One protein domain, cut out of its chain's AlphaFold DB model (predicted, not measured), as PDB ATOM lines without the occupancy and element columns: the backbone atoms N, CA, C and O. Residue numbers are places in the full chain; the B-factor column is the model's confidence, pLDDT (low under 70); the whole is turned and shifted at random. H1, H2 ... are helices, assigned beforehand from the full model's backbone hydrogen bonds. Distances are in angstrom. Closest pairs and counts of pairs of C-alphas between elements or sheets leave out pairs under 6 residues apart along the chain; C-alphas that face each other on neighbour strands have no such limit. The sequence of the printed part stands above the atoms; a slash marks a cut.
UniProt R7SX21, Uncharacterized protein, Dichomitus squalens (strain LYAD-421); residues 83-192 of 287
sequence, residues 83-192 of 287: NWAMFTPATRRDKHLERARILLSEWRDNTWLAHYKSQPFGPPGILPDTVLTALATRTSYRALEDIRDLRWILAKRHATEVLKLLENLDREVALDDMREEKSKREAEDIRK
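Overview. This is residues 83 to 192 of the 287 residues of an uncharacterized protein of Dichomitus squalens (strain LYAD-421) (UniProt R7SX21). Two long helices, H2 and H6, run side by side in opposite ways over part of their length; H4 packs on H2, H3 and H5 on their neighbouring ends, H1 on H6, and residues 179 to 192 of H6 stick out as an arm. The 110 printed residues hold six named helices, H1 to H6 in order, and no named strand: all helix, loose, radius of gyration of the C-alphas 17.0 A, spans 65 by 25 by 19 A.

Arrangement. Start at H1, residues 83 to 87; it touches residues 171 to 175 of H6, residues 155 to 192, closest at C-alphas 84 and 174, 5.7 A. H2, residues 94 to 115, touches H6 at a shallow tilt of 29 degrees, C-alphas 100 and 166 closest at 6.9 A. H4, residues 129 to 137, touches H2, C-alphas 136 and 100 closest at 5.2 A. Every O i to N i+4 pair is within hydrogen-bond range in H2 and H4; H6 has 32 of 34.

Along the chain. Find C-alpha 83, where H1 begins, at (-35.306, 29.781, 46.828); H6, 52.3 A from first to last C-alpha, ends with C-alpha 192 at (-31.330, 45.368, 24.117).

Size, cuts and confidence. The printed part has no cut, no long link and no printed residue under pLDDT 70.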
ATOM      1  N   ASN A  83     -34.636  30.743  47.704       95.31
ATOM      2  CA  ASN A  83     -35.306  29.781  46.828       95.31
ATOM      3  C   ASN A  83     -34.332  28.832  46.111       95.31
ATOM      4  O   ASN A  83     -34.748  28.049  45.259       95.31
ATOM      5  N   TRP A  84     -33.043  28.852  46.470       95.69
ATOM      6  CA  TRP A  84     -31.989  28.049  45.834       95.69
ATOM      7  C   TRP A  84     -32.335  26.551  45.741       95.69
ATOM      8  O   TRP A  84     -32.043  25.896  44.738       95.69
ATOM      9  N   ALA A  85     -33.016  26.013  46.758       94.88
ATOM     10  CA  ALA A  85     -33.385  24.603  46.824       94.88
ATOM     11  C   ALA A  85     -34.375  24.195  45.720       94.88
ATOM     12  O   ALA A  85     -34.301  23.069  45.234       94.88
ATOM     13  N   MET A  86     -35.262  25.104  45.289       93.94
ATOM     14  CA  MET A  86     -36.227  24.850  44.208       93.94
ATOM     15  C   MET A  86     -35.558  24.769  42.833       93.94
ATOM     16  O   MET A  86     -36.068  24.103  41.935       93.94
ATOM     17  N   PHE A  87     -34.416  25.437  42.668       91.25
ATOM     18  CA  PHE A  87     -33.673  25.487  41.407       91.25
ATOM     19  C   PHE A  87     -32.504  24.502  41.360       91.25
ATOM     20  O   PHE A  87     -31.835  24.390  40.335       91.25
ATOM     21  N   THR A  88     -32.270  23.758  42.442       93.81
ATOM     22  CA  THR A  88     -31.235  22.727  42.474       93.81
ATOM     23  C   THR A  88     -31.690  21.524  41.635       93.81
ATOM     24  O   THR A  88     -32.765  20.976  41.890       93.81
ATOM     25  N   PRO A  89     -30.901  21.058  40.650       94.31
ATOM     26  CA  PRO A  89     -31.258  19.882  39.863       94.31
ATOM     27  C   PRO A  89     -31.319  18.632  40.749       94.31
ATOM     28  O   PRO A  89     -30.505  18.470  41.655       94.31
ATOM     29  N   ALA A  90     -32.236  17.705  40.451       94.88
ATOM     30  CA  ALA A  90     -32.434  16.469  41.227       94.88
ATOM     31  C   ALA A  90     -31.195  15.543  41.269       94.88
ATOM     32  O   ALA A  90     -31.040  14.709  42.167       94.88
ATOM     33  N   THR A  91     -30.301  15.680  40.288       96.75
ATOM     34  CA  THR A  91     -29.063  14.902  40.171       96.75
ATOM     35  C   THR A  91     -27.881  15.825  39.919       96.75
ATOM     36  O   THR A  91     -27.943  16.646  39.001       96.75
ATOM     37  N   ARG A  92     -26.787  15.640  40.666       97.00
ATOM     38  CA  ARG A  92     -25.509  16.316  40.403       97.00
ATOM     39  C   ARG A  92     -24.878  15.737  39.140       97.00
ATOM     40  O   ARG A  92     -24.948  14.531  38.905       97.00
ATOM     41  N   ARG A  93     -24.259  16.593  38.326       95.81
ATOM     42  CA  ARG A  93     -23.568  16.212  37.085       95.81
ATOM     43  C   ARG A  93     -22.152  16.778  37.069       95.81
ATOM     44  O   ARG A  93     -21.854  17.727  37.796       95.81
ATOM     45  N   ASP A  94     -21.296  16.165  36.259       96.06
ATOM     46  CA  ASP A  94     -19.961  16.652  35.901       96.06
ATOM     47  C   ASP A  94     -19.124  17.119  37.108       96.06
ATOM     48  O   ASP A  94     -18.851  16.346  38.029       96.06
ATOM     49  N   LYS A  95     -18.736  18.399  37.128       96.00
ATOM     50  CA  LYS A  95     -17.880  19.000  38.158       96.00
ATOM     51  C   LYS A  95     -18.509  18.966  39.554       96.00
ATOM     52  O   LYS A  95     -17.789  18.817  40.537       96.00
ATOM     53  N   HIS A  96     -19.836  19.079  39.658       96.12
ATOM     54  CA  HIS A  96     -20.533  19.073  40.951       96.12
ATOM     55  C   HIS A  96     -20.552  17.674  41.565       96.12
ATOM     56  O   HIS A  96     -20.385  17.525  42.775       96.12
ATOM     57  N   LEU A  97     -20.710  16.647  40.723       97.94
ATOM     58  CA  LEU A  97     -20.612  15.252  41.143       97.94
ATOM     59  C   LEU A  97     -19.209  14.951  41.679       97.94
ATOM     60  O   LEU A  97     -19.075  14.350  42.744       97.94
ATOM     61  N   GLU A  98     -18.174  15.388  40.962       98.25
ATOM     62  CA  GLU A  98     -16.787  15.150  41.362       98.25
ATOM     63  C   GLU A  98     -16.436  15.881  42.663       98.25
ATOM     64  O   GLU A  98     -15.906  15.275  43.592       98.25
ATOM     65  N   ARG A  99     -16.841  17.152  42.798       98.00
ATOM     66  CA  ARG A  99     -16.653  17.922  44.039       98.00
ATOM     67  C   ARG A  99     -17.366  17.274  45.227       98.00
ATOM     68  O   ARG A  99     -16.789  17.201  46.307       98.00
ATOM     69  N   ALA A 100     -18.576  16.745  45.027       98.38
ATOM     70  CA  ALA A 100     -19.288  15.998  46.062       98.38
ATOM     71  C   ALA A 100     -18.549  14.709  46.457       98.38
ATOM     72  O   ALA A 100     -18.441  14.408  47.643       98.38
ATOM     73  N   ARG A 101     -18.002  13.955  45.493       98.56
ATOM     74  CA  ARG A 101     -17.220  12.735  45.772       98.56
ATOM     75  C   ARG A 101     -15.957  13.023  46.573       98.56
ATOM     76  O   ARG A 101     -15.695  12.303  47.537       98.56
ATOM     77  N   ILE A 102     -15.207  14.054  46.190       98.44
ATOM     78  CA  ILE A 102     -13.996  14.487  46.899       98.44
ATOM     79  C   ILE A 102     -14.358  14.862  48.335       98.44
ATOM     80  O   ILE A 102     -13.817  14.283  49.272       98.44
ATOM     81  N   LEU A 103     -15.360  15.729  48.506       98.50
ATOM     82  CA  LEU A 103     -15.795  16.210  49.814       98.50
ATOM     83  C   LEU A 103     -16.240  15.062  50.737       98.50
ATOM     84  O   LEU A 103     -15.857  15.012  51.905       98.50
ATOM     85  N   LEU A 104     -17.018  14.107  50.218       98.62
ATOM     86  CA  LEU A 104     -17.450  12.936  50.986       98.62
ATOM     87  C   LEU A 104     -16.296  11.983  51.322       98.62
ATOM     88  O   LEU A 104     -16.307  11.375  52.393       98.62
ATOM     89  N   SER A 105     -15.319  11.842  50.426       98.56
ATOM     90  CA  SER A 105     -14.138  11.001  50.653       98.56
ATOM     91  C   SER A 105     -13.236  11.606  51.729       98.56
ATOM     92  O   SER A 105     -12.860  10.910  52.667       98.56
ATOM     93  N   GLU A 106     -12.976  12.914  51.660       98.56
ATOM     94  CA  GLU A 106     -12.222  13.647  52.681       98.56
ATOM     95  C   GLU A 106     -12.911  13.579  54.044       98.56
ATOM     96  O   GLU A 106     -12.268  13.288  55.055       98.56
ATOM     97  N   TRP A 107     -14.230  13.797  54.083       98.62
ATOM     98  CA  TRP A 107     -15.005  13.647  55.311       98.62
ATOM     99  C   TRP A 107     -14.865  12.230  55.881       98.62
ATOM    100  O   TRP A 107     -14.535  12.069  57.054       98.62
ATOM    101  N   ARG A 108     -15.034  11.198  55.045       98.50
ATOM    102  CA  ARG A 108     -14.912   9.791  55.449       98.50
ATOM    103  C   ARG A 108     -13.555   9.494  56.085       98.50
ATOM    104  O   ARG A 108     -13.509   8.869  57.148       98.50
ATOM    105  N   ASP A 109     -12.474   9.938  55.453       98.50
ATOM    106  CA  ASP A 109     -11.110   9.678  55.913       98.50
ATOM    107  C   ASP A 109     -10.816  10.426  57.223       98.50
ATOM    108  O   ASP A 109     -10.297   9.834  58.177       98.50
ATOM    109  N   ASN A 110     -11.243  11.689  57.322       98.50
ATOM    110  CA  ASN A 110     -11.102  12.507  58.527       98.50
ATOM    111  C   ASN A 110     -11.898  11.938  59.710       98.50
ATOM    112  O   ASN A 110     -11.359  11.790  60.810       98.50
ATOM    113  N   THR A 111     -13.160  11.562  59.501       98.50
ATOM    114  CA  THR A 111     -14.020  10.981  60.540       98.50
ATOM    115  C   THR A 111     -13.490   9.631  61.009       98.50
ATOM    116  O   THR A 111     -13.511   9.347  62.211       98.50
ATOM    117  N   TRP A 112     -12.989   8.795  60.092       98.31
ATOM    118  CA  TRP A 112     -12.351   7.535  60.462       98.31
ATOM    119  C   TRP A 112     -11.114   7.780  61.326       98.31
ATOM    120  O   TRP A 112     -11.010   7.215  62.415       98.31
ATOM    121  N   LEU A 113     -10.218   8.667  60.891       98.31
ATOM    122  CA  LEU A 113      -8.984   8.962  61.612       98.31
ATOM    123  C   LEU A 113      -9.249   9.565  63.000       98.31
ATOM    124  O   LEU A 113      -8.571   9.203  63.963       98.31
ATOM    125  N   ALA A 114     -10.241  10.449  63.116       98.25
ATOM    126  CA  ALA A 114     -10.571  11.137  64.361       98.25
ATOM    127  C   ALA A 114     -11.287  10.237  65.382       98.25
ATOM    128  O   ALA A 114     -11.021  10.331  66.580       98.25
ATOM    129  N   HIS A 115     -12.200   9.371  64.931       98.00
ATOM    130  CA  HIS A 115     -13.121   8.670  65.835       98.00
ATOM    131  C   HIS A 115     -13.016   7.144  65.808       98.00
ATOM    132  O   HIS A 115     -13.477   6.494  66.747       98.00
ATOM    133  N   TYR A 116     -12.438   6.557  64.758       97.50
ATOM    134  CA  TYR A 116     -12.494   5.113  64.502       97.50
ATOM    135  C   TYR A 116     -11.152   4.505  64.082       97.50
ATOM    136  O   TYR A 116     -11.120   3.367  63.621       97.50
ATOM    137  N   LYS A 117     -10.034   5.210  64.288       97.56
ATOM    138  CA  LYS A 117      -8.688   4.752  63.904       97.56
ATOM    139  C   LYS A 117      -8.321   3.372  64.465       97.56
ATOM    140  O   LYS A 117      -7.557   2.645  63.843       97.56
ATOM    141  N   SER A 118      -8.845   3.008  65.639       97.62
ATOM    142  CA  SER A 118      -8.608   1.702  66.275       97.62
ATOM    143  C   SER A 118      -9.460   0.562  65.708       97.62
ATOM    144  O   SER A 118      -9.255  -0.591  66.080       97.62
ATOM    145  N   GLN A 119     -10.431   0.861  64.844       96.81
ATOM    146  CA  GLN A 119     -11.361  -0.125  64.306       96.81
ATOM    147  C   GLN A 119     -10.812  -0.788  63.029       96.81
ATOM    148  O   GLN A 119     -10.241  -0.099  62.180       96.81
ATOM    149  N   PRO A 120     -11.038  -2.101  62.830       96.38
ATOM    150  CA  PRO A 120     -10.406  -2.867  61.751       96.38
ATOM    151  C   PRO A 120     -11.026  -2.649  60.361       96.38
ATOM    152  O   PRO A 120     -10.475  -3.115  59.369       96.38
ATOM    153  N   PHE A 121     -12.173  -1.971  60.260       95.06
ATOM    154  CA  PHE A 121     -12.935  -1.850  59.010       95.06
ATOM    155  C   PHE A 121     -12.484  -0.694  58.087       95.06
ATOM    156  O   PHE A 121     -12.989  -0.575  56.972       95.06
ATOM    157  N   GLY A 122     -11.549   0.159  58.529       97.81
ATOM    158  CA  GLY A 122     -11.000   1.267  57.729       97.81
ATOM    159  C   GLY A 122     -12.000   2.388  57.372       97.81
ATOM    160  O   GLY A 122     -13.155   2.365  57.801       97.81
ATOM    161  N   PRO A 123     -11.595   3.383  56.560       98.06
ATOM    162  CA  PRO A 123     -12.499   4.444  56.104       98.06
ATOM    163  C   PRO A 123     -13.768   3.947  55.377       98.06
ATOM    164  O   PRO A 123     -14.850   4.461  55.678       98.06
ATOM    165  N   PRO A 124     -13.726   2.910  54.505       98.06
ATOM    166  CA  PRO A 124     -14.927   2.390  53.839       98.06
ATOM    167  C   PRO A 124     -15.999   1.840  54.789       98.06
ATOM    168  O   PRO A 124     -17.177   1.839  54.440       98.06
ATOM    169  N   GLY A 125     -15.633   1.404  56.002       97.38
ATOM    170  CA  GLY A 125     -16.620   1.000  57.008       97.38
ATOM    171  C   GLY A 125     -17.369   2.175  57.650       97.38
ATOM    172  O   GLY A 125     -18.450   1.973  58.203       97.38
ATOM    173  N   ILE A 126     -16.846   3.407  57.545       98.19
ATOM    174  CA  ILE A 126     -17.554   4.626  57.969       98.19
ATOM    175  C   ILE A 126     -18.592   5.038  56.938       98.19
ATOM    176  O   ILE A 126     -19.745   5.283  57.297       98.19
ATOM    177  N   LEU A 127     -18.189   5.091  55.671       98.38
ATOM    178  CA  LEU A 127     -19.051   5.441  54.549       98.38
ATOM    179  C   LEU A 127     -18.724   4.525  53.357       98.38
ATOM    180  O   LEU A 127     -17.723   4.757  52.670       98.38
ATOM    181  N   PRO A 128     -19.550   3.487  53.115       98.38
ATOM    182  CA  PRO A 128     -19.344   2.564  52.005       98.38
ATOM    183  C   PRO A 128     -19.404   3.277  50.654       98.38
ATOM    184  O   PRO A 128     -20.219   4.182  50.469       98.38
ATOM    185  N   ASP A 129     -18.614   2.825  49.680       98.50
ATOM    186  CA  ASP A 129     -18.522   3.466  48.357       98.50
ATOM    187  C   ASP A 129     -19.865   3.512  47.610       98.50
ATOM    188  O   ASP A 129     -20.147   4.460  46.874       98.50
ATOM    189  N   THR A 130     -20.731   2.517  47.826       98.25
ATOM    190  CA  THR A 130     -22.092   2.482  47.264       98.25
ATOM    191  C   THR A 130     -22.959   3.614  47.814       98.25
ATOM    192  O   THR A 130     -23.655   4.289  47.053       98.25
ATOM    193  N   VAL A 131     -22.878   3.863  49.124       98.44
ATOM    194  CA  VAL A 131     -23.580   4.955  49.809       98.44
ATOM    195  C   VAL A 131     -22.979   6.297  49.400       98.44
ATOM    196  O   VAL A 131     -23.727   7.205  49.048       98.44
ATOM    197  N   LEU A 132     -21.648   6.408  49.360       98.56
ATOM    198  CA  LEU A 132     -20.932   7.603  48.900       98.56
ATOM    199  C   LEU A 132     -21.367   7.988  47.486       98.56
ATOM    200  O   LEU A 132     -21.746   9.130  47.244       98.56
ATOM    201  N   THR A 133     -21.384   7.026  46.561       98.44
ATOM    202  CA  THR A 133     -21.802   7.258  45.172       98.44
ATOM    203  C   THR A 133     -23.266   7.689  45.095       98.44
ATOM    204  O   THR A 133     -23.587   8.630  44.365       98.44
ATOM    205  N   ALA A 134     -24.158   7.049  45.858       98.25
ATOM    206  CA  ALA A 134     -25.573   7.409  45.890       98.25
ATOM    207  C   ALA A 134     -25.791   8.835  46.424       98.25
ATOM    208  O   ALA A 134     -26.508   9.615  45.791       98.25
ATOM    209  N   LEU A 135     -25.143   9.180  47.542       98.31
ATOM    210  CA  LEU A 135     -25.205  10.504  48.162       98.31
ATOM    211  C   LEU A 135     -24.592  11.584  47.268       98.31
ATOM    212  O   LEU A 135     -25.187  12.645  47.120       98.31
ATOM    213  N   ALA A 136     -23.457  11.309  46.618       98.38
ATOM    214  CA  ALA A 136     -22.830  12.237  45.680       98.38
ATOM    215  C   ALA A 136     -23.725  12.508  44.462       98.38
ATOM    216  O   ALA A 136     -23.810  13.641  43.994       98.38
ATOM    217  N   THR A 137     -24.434  11.494  43.964       98.25
ATOM    218  CA  THR A 137     -25.218  11.610  42.724       98.25
ATOM    219  C   THR A 137     -26.548  12.339  42.920       98.25
ATOM    220  O   THR A 137     -26.945  13.128  42.061       98.25
ATOM    221  N   ARG A 138     -27.264  12.088  44.022       97.88
ATOM    222  CA  ARG A 138     -28.632  12.597  44.228       97.88
ATOM    223  C   ARG A 138     -28.655  13.776  45.200       97.88
ATOM    224  O   ARG A 138     -28.070  13.704  46.278       97.88
ATOM    225  N   THR A 139     -29.378  14.833  44.839       96.56
ATOM    226  CA  THR A 139     -29.622  16.014  45.697       96.56
ATOM    227  C   THR A 139     -30.926  15.900  46.490       96.56
ATOM    228  O   THR A 139     -31.206  16.729  47.350       96.56
ATOM    229  N   SER A 140     -31.725  14.861  46.218       95.81
ATOM    230  CA  SER A 140     -33.029  14.635  46.849       95.81
ATOM    231  C   SER A 140     -32.949  14.243  48.324       95.81
ATOM    232  O   SER A 140     -33.952  14.337  49.016       95.81
ATOM    233  N   TYR A 141     -31.788  13.791  48.807       96.19
ATOM    234  CA  TYR A 141     -31.597  13.454  50.215       96.19
ATOM    235  C   TYR A 141     -31.496  14.746  51.032       96.19
ATOM    236  O   TYR A 141     -30.482  15.442  50.965       96.19
ATOM    237  N   ARG A 142     -32.555  15.086  51.772       94.69
ATOM    238  CA  ARG A 142     -32.620  16.290  52.620       94.69
ATOM    239  C   ARG A 142     -32.796  15.938  54.091       94.69
ATOM    240  O   ARG A 142     -32.317  16.668  54.955       94.69
ATOM    241  N   ALA A 143     -33.442  14.815  54.371       96.69
ATOM    242  CA  ALA A 143     -33.714  14.329  55.709       96.69
ATOM    243  C   ALA A 143     -33.061  12.963  55.958       96.69
ATOM    244  O   ALA A 143     -32.623  12.256  55.047       96.69
ATOM    245  N   LEU A 144     -33.002  12.574  57.232       96.75
ATOM    246  CA  LEU A 144     -32.447  11.285  57.648       96.75
ATOM    247  C   LEU A 144     -33.312  10.115  57.150       96.75
ATOM    248  O   LEU A 144     -32.803   9.022  56.899       96.75
ATOM    249  N   GLU A 145     -34.609  10.359  56.985       97.12
ATOM    250  CA  GLU A 145     -35.609   9.451  56.426       97.12
ATOM    251  C   GLU A 145     -35.235   8.999  55.015       97.12
ATOM    252  O   GLU A 145     -35.302   7.804  54.730       97.12
ATOM    253  N   ASP A 146     -34.743   9.918  54.183       95.81
ATOM    254  CA  ASP A 146     -34.442   9.656  52.774       95.81
ATOM    255  C   ASP A 146     -33.237   8.713  52.596       95.81
ATOM    256  O   ASP A 146     -33.065   8.076  51.558       95.81
ATOM    257  N   ILE A 147     -32.377   8.616  53.615       96.75
ATOM    258  CA  ILE A 147     -31.145   7.812  53.600       96.75
ATOM    259  C   ILE A 147     -31.390   6.389  54.120       96.75
ATOM    260  O   ILE A 147     -30.537   5.513  53.957       96.75
ATOM    261  N   ARG A 148     -32.552   6.113  54.729       95.38
ATOM    262  CA  ARG A 148     -32.841   4.806  55.349       95.38
ATOM    263  C   ARG A 148     -32.706   3.650  54.353       95.38
ATOM    264  O   ARG A 148     -32.168   2.600  54.711       95.38
ATOM    265  N   ASP A 149     -33.075   3.884  53.099       95.88
ATOM    266  CA  ASP A 149     -33.005   2.893  52.021       95.88
ATOM    267  C   ASP A 149     -31.568   2.540  51.605       95.88
ATOM    268  O   ASP A 149     -31.324   1.474  51.038       95.88
ATOM    269  N   LEU A 150     -30.583   3.382  51.940       96.88
ATOM    270  CA  LEU A 150     -29.170   3.144  51.627       96.88
ATOM    271  C   LEU A 150     -28.503   2.128  52.569       96.88
ATOM    272  O   LEU A 150     -27.337   1.789  52.368       96.88
ATOM    273  N   ARG A 151     -29.216   1.632  53.595       96.31
ATOM    274  CA  ARG A 151     -28.725   0.638  54.578       96.31
ATOM    275  C   ARG A 151     -27.396   1.036  55.245       96.31
ATOM    276  O   ARG A 151     -26.610   0.181  55.652       96.31
ATOM    277  N   TRP A 152     -27.145   2.335  55.383       97.88
ATOM    278  CA  TRP A 152     -25.928   2.858  55.996       97.88
ATOM    279  C   TRP A 152     -25.998   2.753  57.529       97.88
ATOM    280  O   TRP A 152     -26.699   3.514  58.192       97.88
ATOM    281  N   ILE A 153     -25.256   1.799  58.103       97.12
ATOM    282  CA  ILE A 153     -25.329   1.424  59.532       97.12
ATOM    283  C   ILE A 153     -25.057   2.615  60.471       97.12
ATOM    284  O   ILE A 153     -25.713   2.752  61.504       97.12
ATOM    285  N   LEU A 154     -24.128   3.502  60.103       97.38
ATOM    286  CA  LEU A 154     -23.752   4.673  60.906       97.38
ATOM    287  C   LEU A 154     -24.553   5.942  60.568       97.38
ATOM    288  O   LEU A 154     -24.271   7.001  61.133       97.38
ATOM    289  N   ALA A 155     -25.583   5.850  59.717       97.62
ATOM    290  CA  ALA A 155     -26.396   6.998  59.312       97.62
ATOM    291  C   ALA A 155     -26.990   7.747  60.513       97.62
ATOM    292  O   ALA A 155     -26.943   8.969  60.561       97.62
ATOM    293  N   LYS A 156     -27.466   7.038  61.544       97.31
ATOM    294  CA  LYS A 156     -28.043   7.678  62.743       97.31
ATOM    295  C   LYS A 156     -27.089   8.650  63.444       97.31
ATOM    296  O   LYS A 156     -27.555   9.585  64.082       97.31
ATOM    297  N   ARG A 157     -25.779   8.406  63.363       98.00
ATOM    298  CA  ARG A 157     -24.762   9.225  64.030       98.00
ATOM    299  C   ARG A 157     -24.235  10.334  63.126       98.00
ATOM    300  O   ARG A 157     -24.012  11.436  63.609       98.00
ATOM    301  N   HIS A 158     -24.039  10.029  61.845       98.31
ATOM    302  CA  HIS A 158     -23.247  10.868  60.944       98.31
ATOM    303  C   HIS A 158     -24.013  11.421  59.738       98.31
ATOM    304  O   HIS A 158     -23.511  12.316  59.063       98.31
ATOM    305  N   ALA A 159     -25.224  10.932  59.447       97.81
ATOM    306  CA  ALA A 159     -25.957  11.356  58.253       97.81
ATOM    307  C   ALA A 159     -26.281  12.847  58.267       97.81
ATOM    308  O   ALA A 159     -26.166  13.485  57.231       97.81
ATOM    309  N   THR A 160     -26.628  13.421  59.421       97.94
ATOM    310  CA  THR A 160     -26.934  14.854  59.531       97.94
ATOM    311  C   THR A 160     -25.738  15.730  59.156       97.94
ATOM    312  O   THR A 160     -25.906  16.753  58.501       97.94
ATOM    313  N   GLU A 161     -24.524  15.328  59.540       98.31
ATOM    314  CA  GLU A 161     -23.297  16.055  59.205       98.31
ATOM    315  C   GLU A 161     -23.003  15.976  57.703       98.31
ATOM    316  O   GLU A 161     -22.783  16.999  57.057       98.31
ATOM    317  N   VAL A 162     -23.099  14.772  57.132       98.38
ATOM    318  CA  VAL A 162     -22.906  14.533  55.697       98.38
ATOM    319  C   VAL A 162     -23.954  15.253  54.846       98.38
ATOM    320  O   VAL A 162     -23.616  15.872  53.838       98.38
ATOM    321  N   LEU A 163     -25.223  15.217  55.256       98.06
ATOM    322  CA  LEU A 163     -26.307  15.931  54.586       98.06
ATOM    323  C   LEU A 163     -26.070  17.436  54.600       98.06
ATOM    324  O   LEU A 163     -26.196  18.074  53.562       98.06
ATOM    325  N   LYS A 164     -25.653  17.992  55.741       98.12
ATOM    326  CA  LYS A 164     -25.328  19.416  55.864       98.12
ATOM    327  C   LYS A 164     -24.142  19.818  54.982       98.12
ATOM    328  O   LYS A 164     -24.148  20.895  54.393       98.12
ATOM    329  N   LEU A 165     -23.126  18.962  54.874       98.25
ATOM    330  CA  LEU A 165     -21.991  19.176  53.974       98.25
ATOM    331  C   LEU A 165     -22.429  19.244  52.503       98.25
ATOM    332  O   LEU A 165     -22.036  20.163  51.786       98.25
ATOM    333  N   LEU A 166     -23.272  18.306  52.072       98.00
ATOM    334  CA  LEU A 166     -23.814  18.289  50.713       98.00
ATOM    335  C   LEU A 166     -24.786  19.442  50.454       98.00
ATOM    336  O   LEU A 166     -24.768  20.012  49.369       98.00
ATOM    337  N   GLU A 167     -25.600  19.820  51.440       97.31
ATOM    338  CA  GLU A 167     -26.496  20.975  51.360       97.31
ATOM    339  C   GLU A 167     -25.711  22.270  51.136       97.31
ATOM    340  O   GLU A 167     -26.068  23.061  50.267       97.31
ATOM    341  N   ASN A 168     -24.609  22.469  51.866       97.81
ATOM    342  CA  ASN A 168     -23.742  23.631  51.680       97.81
ATOM    343  C   ASN A 168     -23.134  23.670  50.273       97.81
ATOM    344  O   ASN A 168     -23.115  24.732  49.655       97.81
ATOM    345  N   LEU A 169     -22.676  22.520  49.764       97.44
ATOM    346  CA  LEU A 169     -22.150  22.405  48.404       97.44
ATOM    347  C   LEU A 169     -23.227  22.725  47.356       97.44
ATOM    348  O   LEU A 169     -22.980  23.517  46.449       97.44
ATOM    349  N   ASP A 170     -24.420  22.139  47.489       97.38
ATOM    350  CA  ASP A 170     -25.545  22.380  46.578       97.38
ATOM    351  C   ASP A 170     -25.968  23.850  46.594       97.38
ATOM    352  O   ASP A 170     -26.253  24.433  45.550       97.38
ATOM    353  N   ARG A 171     -25.986  24.456  47.784       96.81
ATOM    354  CA  ARG A 171     -26.323  25.862  47.975       96.81
ATOM    355  C   ARG A 171     -25.306  26.781  47.312       96.81
ATOM    356  O   ARG A 171     -25.717  27.721  46.645       96.81
ATOM    357  N   GLU A 172     -24.011  26.536  47.497       97.12
ATOM    358  CA  GLU A 172     -22.943  27.323  46.867       97.12
ATOM    359  C   GLU A 172     -23.097  27.314  45.343       97.12
ATOM    360  O   GLU A 172     -23.201  28.369  44.721       97.12
ATOM    361  N   VAL A 173     -23.229  26.117  44.770       96.12
ATOM    362  CA  VAL A 173     -23.412  25.907  43.332       96.12
ATOM    363  C   VAL A 173     -24.676  26.598  42.814       96.12
ATOM    364  O   VAL A 173     -24.618  27.344  41.841       96.12
ATOM    365  N   ALA A 174     -25.820  26.396  43.473       95.50
ATOM    366  CA  ALA A 174     -27.078  26.993  43.038       95.50
ATOM    367  C   ALA A 174     -27.035  28.530  43.090       95.50
ATOM    368  O   ALA A 174     -27.597  29.199  42.224       95.50
ATOM    369  N   LEU A 175     -26.366  29.105  44.095       95.94
ATOM    370  CA  LEU A 175     -26.172  30.552  44.193       95.94
ATOM    371  C   LEU A 175     -25.241  31.085  43.097       95.94
ATOM    372  O   LEU A 175     -25.475  32.188  42.601       95.94
ATOM    373  N   ASP A 176     -24.204  30.341  42.714       95.88
ATOM    374  CA  ASP A 176     -23.325  30.700  41.596       95.88
ATOM    375  C   ASP A 176     -24.072  30.684  40.261       95.88
ATOM    376  O   ASP A 176     -24.053  31.688  39.546       95.88
ATOM    377  N   ASP A 177     -24.826  29.619  39.983       93.62
ATOM    378  CA  ASP A 177     -25.643  29.500  38.772       93.62
ATOM    379  C   ASP A 177     -26.681  30.634  38.681       93.62
ATOM    380  O   ASP A 177     -26.856  31.257  37.631       93.62
ATOM    381  N   MET A 178     -27.350  30.966  39.796       94.31
ATOM    382  CA  MET A 178     -28.299  32.086  39.844       94.31
ATOM    383  C   MET A 178     -27.622  33.440  39.602       94.31
ATOM    384  O   MET A 178     -28.204  34.296  38.932       94.31
ATOM    385  N   ARG A 179     -26.404  33.650  40.120       95.38
ATOM    386  CA  ARG A 179     -25.625  34.875  39.875       95.38
ATOM    387  C   ARG A 179     -25.202  34.991  38.415       95.38
ATOM    388  O   ARG A 179     -25.321  36.073  37.843       95.38
ATOM    389  N   GLU A 180     -24.742  33.900  37.812       96.19
ATOM    390  CA  GLU A 180     -24.343  33.879  36.405       96.19
ATOM    391  C   GLU A 180     -25.540  34.143  35.484       96.19
ATOM    392  O   GLU A 180     -25.469  35.000  34.606       96.19
ATOM    393  N   GLU A 181     -26.665  33.466  35.716       95.06
ATOM    394  CA  GLU A 181     -27.898  33.668  34.952       95.06
ATOM    395  C   GLU A 181     -28.429  35.102  35.102       95.06
ATOM    396  O   GLU A 181     -28.835  35.719  34.117       95.06
ATOM    397  N   LYS A 182     -28.401  35.662  36.319       94.62
ATOM    398  CA  LYS A 182     -28.797  37.055  36.561       94.62
ATOM    399  C   LYS A 182     -27.906  38.029  35.789       94.62
ATOM    400  O   LYS A 182     -28.421  38.896  35.091       94.62
ATOM    401  N   SER A 183     -26.590  37.837  35.854       95.69
ATOM    402  CA  SER A 183     -25.612  38.642  35.114       95.69
ATOM    403  C   SER A 183     -25.823  38.557  33.596       95.69
ATOM    404  O   SER A 183     -25.810  39.579  32.909       95.69
ATOM    405  N   LYS A 184     -26.103  37.360  33.060       96.81
ATOM    406  CA  LYS A 184     -26.433  37.172  31.638       96.81
ATOM    407  C   LYS A 184     -27.681  37.953  31.235       96.81
ATOM    408  O   LYS A 184     -27.642  38.647  30.223       96.81
ATOM    409  N   ARG A 185     -28.754  37.895  32.029       95.44
ATOM    410  CA  ARG A 185     -29.981  38.654  31.739       95.44
ATOM    411  C   ARG A 185     -29.774  40.156  31.816       95.44
ATOM    412  O   ARG A 185     -30.188  40.862  30.906       95.44
ATOM    413  N   GLU A 186     -29.076  40.639  32.839       96.50
ATOM    414  CA  GLU A 186     -28.736  42.060  32.949       96.50
ATOM    415  C   GLU A 186     -27.907  42.526  31.740       96.50
ATOM    416  O   GLU A 186     -28.182  43.579  31.165       96.50
ATOM    417  N   ALA A 187     -26.945  41.719  31.281       97.75
ATOM    418  CA  ALA A 187     -26.167  42.014  30.081       97.75
ATOM    419  C   ALA A 187     -27.022  42.011  28.798       97.75
ATOM    420  O   ALA A 187     -26.835  42.866  27.925       97.75
ATOM    421  N   GLU A 188     -27.969  41.080  28.668       97.50
ATOM    422  CA  GLU A 188     -28.918  41.042  27.550       97.50
ATOM    423  C   GLU A 188     -29.852  42.257  27.545       97.50
ATOM    424  O   GLU A 188     -30.046  42.866  26.488       97.50
ATOM    425  N   ASP A 189     -30.361  42.660  28.708       96.56
ATOM    426  CA  ASP A 189     -31.219  43.833  28.867       96.56
ATOM    427  C   ASP A 189     -30.468  45.126  28.527       96.56
ATOM    428  O   ASP A 189     -30.974  45.956  27.767       96.56
ATOM    429  N   ILE A 190     -29.221  45.270  28.992       98.00
ATOM    430  CA  ILE A 190     -28.348  46.395  28.627       98.00
ATOM    431  C   ILE A 190     -28.119  46.422  27.110       98.00
ATOM    432  O   ILE A 190     -28.254  47.471  26.475       98.00
ATOM    433  N   ARG A 191     -27.820  45.270  26.494       97.88
ATOM    434  CA  ARG A 191     -27.607  45.168  25.042       97.88
ATOM    435  C   ARG A 191     -28.872  45.496  24.252       97.88
ATOM    436  O   ARG A 191     -28.789  46.105  23.183       97.88
ATOM    437  N   LYS A 192     -30.038  45.073  24.738       97.94
ATOM    438  CA  LYS A 192     -31.330  45.368  24.117       97.94
ATOM    439  C   LYS A 192     -31.632  46.861  24.186       97.94
ATOM    440  O   LYS A 192     -31.941  47.444  23.151       97.94
TER     441      LYS A 192